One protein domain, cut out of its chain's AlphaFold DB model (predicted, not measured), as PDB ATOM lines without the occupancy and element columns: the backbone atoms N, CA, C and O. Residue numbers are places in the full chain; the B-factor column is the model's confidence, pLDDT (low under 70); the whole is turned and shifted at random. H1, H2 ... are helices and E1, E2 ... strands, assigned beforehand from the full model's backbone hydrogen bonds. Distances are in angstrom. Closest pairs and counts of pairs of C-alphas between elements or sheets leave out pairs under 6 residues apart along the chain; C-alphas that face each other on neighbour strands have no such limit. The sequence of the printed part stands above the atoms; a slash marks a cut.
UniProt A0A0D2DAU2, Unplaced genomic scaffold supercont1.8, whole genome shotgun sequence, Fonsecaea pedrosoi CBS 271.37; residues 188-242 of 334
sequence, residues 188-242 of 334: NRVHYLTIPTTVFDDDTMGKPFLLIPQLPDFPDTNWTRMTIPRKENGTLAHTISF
ATOM      1  N   ASN A 188      36.853  -0.374  43.420       78.89
ATOM      2  CA  ASN A 188      37.849  -1.022  42.561       78.89
ATOM      3  C   ASN A 188      37.914  -0.413  41.149       78.89
ATOM      4  O   ASN A 188      38.347  -1.086  40.214       78.89
ATOM      5  N   ARG A 189      37.465   0.835  40.987       78.49
ATOM      6  CA  ARG A 189      37.410   1.524  39.698       78.49
ATOM      7  C   ARG A 189      37.991   2.917  39.799       78.49
ATOM      8  O   ARG A 189      38.120   3.489  40.884       78.49
ATOM      9  N   VAL A 190      38.356   3.453  38.646       82.25
ATOM     10  CA  VAL A 190      38.833   4.824  38.530       82.25
ATOM     11  C   VAL A 190      37.923   5.608  37.611       82.25
ATOM     12  O   VAL A 190      37.506   5.140  36.556       82.25
ATOM     13  N   HIS A 191      37.605   6.813  38.058       86.16
ATOM     14  CA  HIS A 191      36.640   7.688  37.437       86.16
ATOM     15  C   HIS A 191      37.195   9.100  37.294       86.16
ATOM     16  O   HIS A 191      38.162   9.483  37.958       86.16
ATOM     17  N   TYR A 192      36.539   9.895  36.454       89.61
ATOM     18  CA  TYR A 192      36.925  11.276  36.198       89.61
ATOM     19  C   TYR A 192      35.876  12.239  36.748       89.61
ATOM     20  O   TYR A 192      34.696  12.144  36.412       89.61
ATOM     21  N   LEU A 193      36.304  13.193  37.569       90.24
ATOM     22  CA  LEU A 193      35.454  14.274  38.057       90.24
ATOM     23  C   LEU A 193      35.750  15.557  37.298       90.24
ATOM     24  O   LEU A 193      36.902  15.859  36.993       90.24
ATOM     25  N   THR A 194      34.706  16.326  37.031       92.04
ATOM     26  CA  THR A 194      34.795  17.707  36.562       92.04
ATOM     27  C   THR A 194      34.042  18.589  37.544       92.04
ATOM     28  O   THR A 194      32.862  18.368  37.812       92.04
ATOM     29  N   ILE A 195      34.728  19.572  38.114       92.53
ATOM     30  CA  ILE A 195      34.181  20.444  39.151       92.53
ATOM     31  C   ILE A 195      34.423  21.884  38.716       92.53
ATOM     32  O   ILE A 195      35.585  22.263  38.603       92.53
ATOM     33  N   PRO A 196      33.386  22.696  38.459       90.97
ATOM     34  CA  PRO A 196      33.585  24.113  38.193       90.97
ATOM     35  C   PRO A 196      34.332  24.808  39.353       90.97
ATOM     36  O   PRO A 196      34.086  24.512  40.518       90.97
ATOM     37  N   THR A 197      35.227  25.749  39.066       87.30
ATOM     38  CA  THR A 197      36.018  26.528  40.036       87.30
ATOM     39  C   THR A 197      35.153  27.447  40.886       87.30
ATOM     40  O   THR A 197      35.595  27.934  41.912       87.30
ATOM     41  N   THR A 198      33.894  27.660  40.507       87.44
ATOM     42  CA  THR A 198      32.907  28.358  41.338       87.44
ATOM     43  C   THR A 198      32.357  27.488  42.472       87.44
ATOM     44  O   THR A 198      31.649  27.990  43.344       87.44
ATOM     45  N   VAL A 199      32.639  26.179  42.476       92.40
ATOM     46  CA  VAL A 199      32.102  25.251  43.479       92.40
ATOM     47  C   VAL A 199      32.910  25.294  44.767       92.40
ATOM     48  O   VAL A 199      32.298  25.333  45.831       92.40
ATOM     49  N   PHE A 200      34.237  25.305  44.697       91.77
ATOM     50  CA  PHE A 200      35.124  25.370  45.859       91.77
ATOM     51  C   PHE A 200      36.211  26.415  45.622       91.77
ATOM     52  O   PHE A 200      36.525  26.727  44.480       91.77
ATOM     53  N   ASP A 201      36.795  26.928  46.699       89.74
ATOM     54  CA  ASP A 201      37.955  27.812  46.620       89.74
ATOM     55  C   ASP A 201      39.190  27.093  46.041       89.74
ATOM     56  O   ASP A 201      39.303  25.863  46.091       89.74
ATOM     57  N   ASP A 202      40.141  27.870  45.516       83.51
ATOM     58  CA  ASP A 202      41.348  27.354  44.858       83.51
ATOM     59  C   ASP A 202      42.207  26.466  45.776       83.51
ATOM     60  O   ASP A 202      42.820  25.498  45.316       83.51
ATOM     61  N   ASP A 203      42.229  26.750  47.083       85.77
ATOM     62  CA  ASP A 203      42.974  25.965  48.066       85.77
ATOM     63  C   ASP A 203      42.368  24.564  48.233       85.77
ATOM     64  O   ASP A 203      43.103  23.570  48.238       85.77
ATOM     65  N   THR A 204      41.040  24.474  48.326       88.94
ATOM     66  CA  THR A 204      40.301  23.205  48.334       88.94
ATOM     67  C   THR A 204      40.477  22.470  47.004       88.94
ATOM     68  O   THR A 204      40.821  21.284  46.997       88.94
ATOM     69  N   MET A 205      40.316  23.165  45.871       85.50
ATOM     70  CA  MET A 205      40.466  22.591  44.528       85.50
ATOM     71  C   MET A 205      41.879  22.037  44.284       85.50
ATOM     72  O   MET A 205      42.034  21.012  43.614       85.50
ATOM     73  N   GLY A 206      42.915  22.671  44.839       76.43
ATOM     74  CA  GLY A 206      44.313  22.263  44.688       76.43
ATOM     75  C   GLY A 206      44.773  21.145  45.632       76.43
ATOM     76  O   GLY A 206      45.838  20.560  45.412       76.43
ATOM     77  N   LYS A 207      44.004  20.823  46.681       80.21
ATOM     78  CA  LYS A 207      44.412  19.898  47.754       80.21
ATOM     79  C   LYS A 207      43.404  18.751  47.891       80.21
ATOM     80  O   LYS A 207      42.419  18.884  48.616       80.21
ATOM     81  N   PRO A 208      43.666  17.570  47.291       76.52
ATOM     82  CA  PRO A 208      42.718  16.451  47.290       76.52
ATOM     83  C   PRO A 208      42.198  16.037  48.674       76.52
ATOM     84  O   PRO A 208      41.044  15.649  48.797       76.52
ATOM     85  N   PHE A 209      43.016  16.148  49.725       82.22
ATOM     86  CA  PHE A 209      42.608  15.806  51.092       82.22
ATOM     87  C   PHE A 209      41.587  16.785  51.706       82.22
ATOM     88  O   PHE A 209      40.890  16.399  52.637       82.22
ATOM     89  N   LEU A 210      41.484  18.017  51.194       87.25
ATOM     90  CA  LEU A 210      40.425  18.972  51.554       87.25
ATOM     91  C   LEU A 210      39.182  18.794  50.681       87.25
ATOM     92  O   LEU A 210      38.066  19.002  51.153       87.25
ATOM     93  N   LEU A 211      39.383  18.410  49.420       88.73
ATOM     94  CA  LEU A 211      38.309  18.226  48.451       88.73
ATOM     95  C   LEU A 211      37.485  16.967  48.735       88.73
ATOM     96  O   LEU A 211      36.267  17.052  48.818       88.73
ATOM     97  N   ILE A 212      38.140  15.811  48.903       88.12
ATOM     98  CA  ILE A 212      37.479  14.496  49.017       88.12
ATOM     99  C   ILE A 212      36.371  14.474  50.087       88.12
ATOM    100  O   ILE A 212      35.282  14.013  49.757       88.12
ATOM    101  N   PRO A 213      36.569  14.997  51.316       89.86
ATOM    102  CA  PRO A 213      35.524  14.991  52.344       89.86
ATOM    103  C   PRO A 213      34.285  15.833  52.014       89.86
ATOM    104  O   PRO A 213      33.263  15.690  52.676       89.86
ATOM    105  N   GLN A 214      34.380  16.742  51.041       92.78
ATOM    106  CA  GLN A 214      33.291  17.636  50.641       92.78
ATOM    107  C   GLN A 214      32.527  17.128  49.414       92.78
ATOM    108  O   GLN A 214      31.523  17.726  49.028       92.78
ATOM    109  N   LEU A 215      33.006  16.063  48.769       92.35
ATOM    110  CA  LEU A 215      32.350  15.483  47.604       92.35
ATOM    111  C   LEU A 215      31.115  14.677  48.028       92.35
ATOM    112  O   LEU A 215      31.097  14.108  49.120       92.35
ATOM    113  N   PRO A 216      30.075  14.607  47.178       90.55
ATOM    114  CA  PRO A 216      28.970  13.689  47.413       90.55
ATOM    115  C   PRO A 216      29.463  12.240  47.369       90.55
ATOM    116  O   PRO A 216      30.425  11.930  46.660       90.55
ATOM    117  N   ASP A 217      28.751  11.348  48.055       89.73
ATOM    118  CA  ASP A 217      28.978   9.913  47.915       89.73
ATOM    119  C   ASP A 217      28.855   9.498  46.446       89.73
ATOM    120  O   ASP A 217      27.923   9.888  45.731       89.73
ATOM    121  N   PHE A 218      29.815   8.699  45.985       89.43
ATOM    122  CA  PHE A 218      29.809   8.221  44.614       89.43
ATOM    123  C   PHE A 218      28.858   7.031  44.469       89.43
ATOM    124  O   PHE A 218      28.928   6.093  45.265       89.43
ATOM    125  N   PRO A 219      27.993   7.019  43.440       86.76
ATOM    126  CA  PRO A 219      27.142   5.873  43.180       86.76
ATOM    127  C   PRO A 219      28.016   4.676  42.790       86.76
ATOM    128  O   PRO A 219      28.877   4.798  41.912       86.76
ATOM    129  N   ASP A 220      27.764   3.518  43.401       82.65
ATOM    130  CA  ASP A 220      28.457   2.255  43.109       82.65
ATOM    131  C   ASP A 220      27.946   1.647  41.790       82.65
ATOM    132  O   ASP A 220      27.231   0.649  41.737       82.65
ATOM    133  N   THR A 221      28.218   2.353  40.694       85.47
ATOM    134  CA  THR A 221      27.804   1.998  39.333       85.47
ATOM    135  C   THR A 221      28.969   2.193  38.364       85.47
ATOM    136  O   THR A 221      30.009   2.754  38.699       85.47
ATOM    137  N   ASN A 222      28.816   1.737  37.126       85.47
ATOM    138  CA  ASN A 222      29.854   1.770  36.092       85.47
ATOM    139  C   ASN A 222      29.997   3.127  35.370       85.47
ATOM    140  O   ASN A 222      30.337   3.152  34.186       85.47
ATOM    141  N   TRP A 223      29.713   4.242  36.042       91.53
ATOM    142  CA  TRP A 223      29.900   5.571  35.460       91.53
ATOM    143  C   TRP A 223      31.384   5.829  35.171       91.53
ATOM    144  O   TRP A 223      32.261   5.302  35.843       91.53
ATOM    145  N   THR A 224      31.690   6.641  34.164       89.35
ATOM    146  CA  THR A 224      33.074   6.974  33.779       89.35
ATOM    147  C   THR A 224      33.432   8.410  34.137       89.35
ATOM    148  O   THR A 224      34.566   8.689  34.530       89.35
ATOM    149  N   ARG A 225      32.461   9.327  34.025       91.68
ATOM    150  CA  ARG A 225      32.621  10.741  34.378       91.68
ATOM    151  C   ARG A 225      31.499  11.233  35.265       91.68
ATOM    152  O   ARG A 225      30.355  10.830  35.083       91.68
ATOM    153  N   MET A 226      31.821  12.162  36.150       93.31
ATOM    154  CA  MET A 226      30.847  12.897  36.941       93.31
ATOM    155  C   MET A 226      31.175  14.386  36.907       93.31
ATOM    156  O   MET A 226      32.320  14.781  37.110       93.31
ATOM    157  N   THR A 227      30.164  15.212  36.663       94.57
ATOM    158  CA  THR A 227      30.260  16.665  36.828       94.57
ATOM    159  C   THR A 227      29.566  17.060  38.119       94.57
ATOM    160  O   THR A 227      28.441  16.619  38.345       94.57
ATOM    161  N   ILE A 228      30.216  17.872  38.955       94.21
ATOM    162  CA  ILE A 228      29.714  18.265  40.279       94.21
ATOM    163  C   ILE A 228      29.556  19.788  40.319       94.21
ATOM    164  O   ILE A 228      30.511  20.479  40.667       94.21
ATOM    165  N   PRO A 229      28.393  20.341  39.931       93.46
ATOM    166  CA  PRO A 229      28.112  21.762  40.088       93.46
ATOM    167  C   PRO A 229      27.499  22.073  41.463       93.46
ATOM    168  O   PRO A 229      26.925  21.206  42.133       93.46
ATOM    169  N   ARG A 230      27.560  23.346  41.859       92.77
ATOM    170  CA  ARG A 230      26.828  23.878  43.015       92.77
ATOM    171  C   ARG A 230      25.453  24.365  42.553       92.77
ATOM    172  O   ARG A 230      25.356  25.118  41.589       92.77
ATOM    173  N   LYS A 231      24.390  23.910  43.216       91.52
ATOM    174  CA  LYS A 231      23.015  24.378  42.986       91.52
ATOM    175  C   LYS A 231      22.827  25.782  43.563       91.52
ATOM    176  O   LYS A 231      23.573  26.194  44.448       91.52
ATOM    177  N   GLU A 232      21.762  26.464  43.148       88.99
ATOM    178  CA  GLU A 232      21.381  27.788  43.672       88.99
ATOM    179  C   GLU A 232      21.202  27.807  45.199       88.99
ATOM    180  O   GLU A 232      21.541  28.783  45.856       88.99
ATOM    181  N   ASN A 233      20.740  26.699  45.790       90.63
ATOM    182  CA  ASN A 233      20.592  26.561  47.243       90.63
ATOM    183  C   ASN A 233      21.917  26.287  47.991       90.63
ATOM    184  O   ASN A 233      21.895  25.975  49.179       90.63
ATOM    185  N   GLY A 234      23.058  26.314  47.299       88.61
ATOM    186  CA  GLY A 234      24.384  26.063  47.860       88.61
ATOM    187  C   GLY A 234      24.771  24.588  47.997       88.61
ATOM    188  O   GLY A 234      25.941  24.310  48.249       88.61
ATOM    189  N   THR A 235      23.853  23.636  47.805       92.46
ATOM    190  CA  THR A 235      24.169  22.194  47.862       92.46
ATOM    191  C   THR A 235      24.824  21.698  46.572       92.46
ATOM    192  O   THR A 235      24.660  22.294  45.508       92.46
ATOM    193  N   LEU A 236      25.563  20.589  46.645       93.96
ATOM    194  CA  LEU A 236      26.166  19.979  45.461       93.96
ATOM    195  C   LEU A 236      25.133  19.145  44.691       93.96
ATOM    196  O   LEU A 236      24.339  18.405  45.275       93.96
ATOM    197  N   ALA A 237      25.145  19.263  43.367       92.68
ATOM    198  CA  ALA A 237      24.513  18.301  42.471       92.68
ATOM    199  C   ALA A 237      25.578  17.391  41.859       92.68
ATOM    200  O   ALA A 237      26.772  17.666  41.951       92.68
ATOM    201  N   HIS A 238      25.143  16.346  41.164       93.10
ATOM    202  CA  HIS A 238      26.019  15.628  40.255       93.10
ATOM    203  C   HIS A 238      25.280  15.201  38.990       93.10
ATOM    204  O   HIS A 238      24.069  14.975  38.990       93.10
ATOM    205  N   THR A 239      26.024  15.071  37.899       94.01
ATOM    206  CA  THR A 239      25.558  14.463  36.652       94.01
ATOM    207  C   THR A 239      26.592  13.445  36.210       94.01
ATOM    208  O   THR A 239      27.763  13.785  36.049       94.01
ATOM    209  N   ILE A 240      26.165  12.195  36.044       93.71
ATOM    210  CA  ILE A 240      27.032  11.085  35.647       93.71
ATOM    211  C   ILE A 240      26.940  10.819  34.145       93.71
ATOM    212  O   ILE A 240      25.901  11.015  33.519       93.71
ATOM    213  N   SER A 241      28.037  10.339  33.573       92.98
ATOM    214  CA  SER A 241      28.122   9.857  32.200       92.98
ATOM    215  C   SER A 241      28.713   8.455  32.184       92.98
ATOM    216  O   SER A 241      29.619   8.140  32.953       92.98
ATOM    217  N   PHE A 242      28.209   7.635  31.266       91.25
ATOM    218  CA  PHE A 242      28.671   6.272  31.001       91.25
ATOM    219  C   PHE A 242      29.455   6.183  29.689       91.25
ATOM    220  O   PHE A 242      29.691   5.092  29.175       91.25
TER     221      PHE A 242
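What this domain is: This is residues 188 to 242 of the 334 residues of an uncharacterized protein of Fonsecaea pedrosoi CBS 271.37 (UniProt A0A0D2DAU2). A small three-stranded sheet, made of the long edge strand E1 beside the short hairpin of E2 and E3, has two short helices, H1 and H2, set off from it and meeting at a corner. Residues 215 to 224 lead back from H2 to E2, and a long loop joins E2 to E3. The 55 printed residues run E1, H1, H2, E2, E3; the sheet's order is E1, E2, E3, mixed, and the class is mixed, helices and strands, with under half of the residues in named elements. The whole is compact, with a radius of gyration of the C-alphas of 11.4 A and spans of 29 by 25 by 15 A.

How they stand to each other: E1, residues 189 to 196, and E2, residues 225 to 227, are parallel at 25 degrees, with N 194 and O 226 2.8 A apart, within hydrogen-bond range. E3, residues 239 to 241, is antiparallel to E2 at 160 degrees, forming a hairpin, with N 241 and O 225 2.8 A apart, also within range. H1, residues 202 to 206, and H2, residues 208 to 214, only just touch, with 3 pairs of C-alphas within 8 A, and only at the corner; their closest C-alphas, of Thr 204 and Leu 210, are 5.3 A apart. Neither helix is on the sheet, and H2 is apart from E1. E1, H1, H2 and E2 form a strand-helix-strand unit, two parallel neighbour strands with helices between, whose crossover is left-handed. In H1 the O i to N i+4 pair is within hydrogen-bond range; in H2 1 of 3 is, beside 2 of 4 O i to N i+3 pairs.

Where its parts are: E1 spans 23.0 A from C-alpha 189 at (37.410, 1.524, 39.698). H1 spans 5.9 A, H2 10.1 A and E2 6.8 A. E3 spans 6.9 A and ends at C-alpha 241, (28.122, 9.857, 32.200).

The domain as a whole: The C-alphas farthest apart, of Asn 188 and Glu 232, are 33.2 A apart. The printed part has no cut; the E2 to E3 link is long, with 11 residues. No printed residue is under 70 in pLDDT.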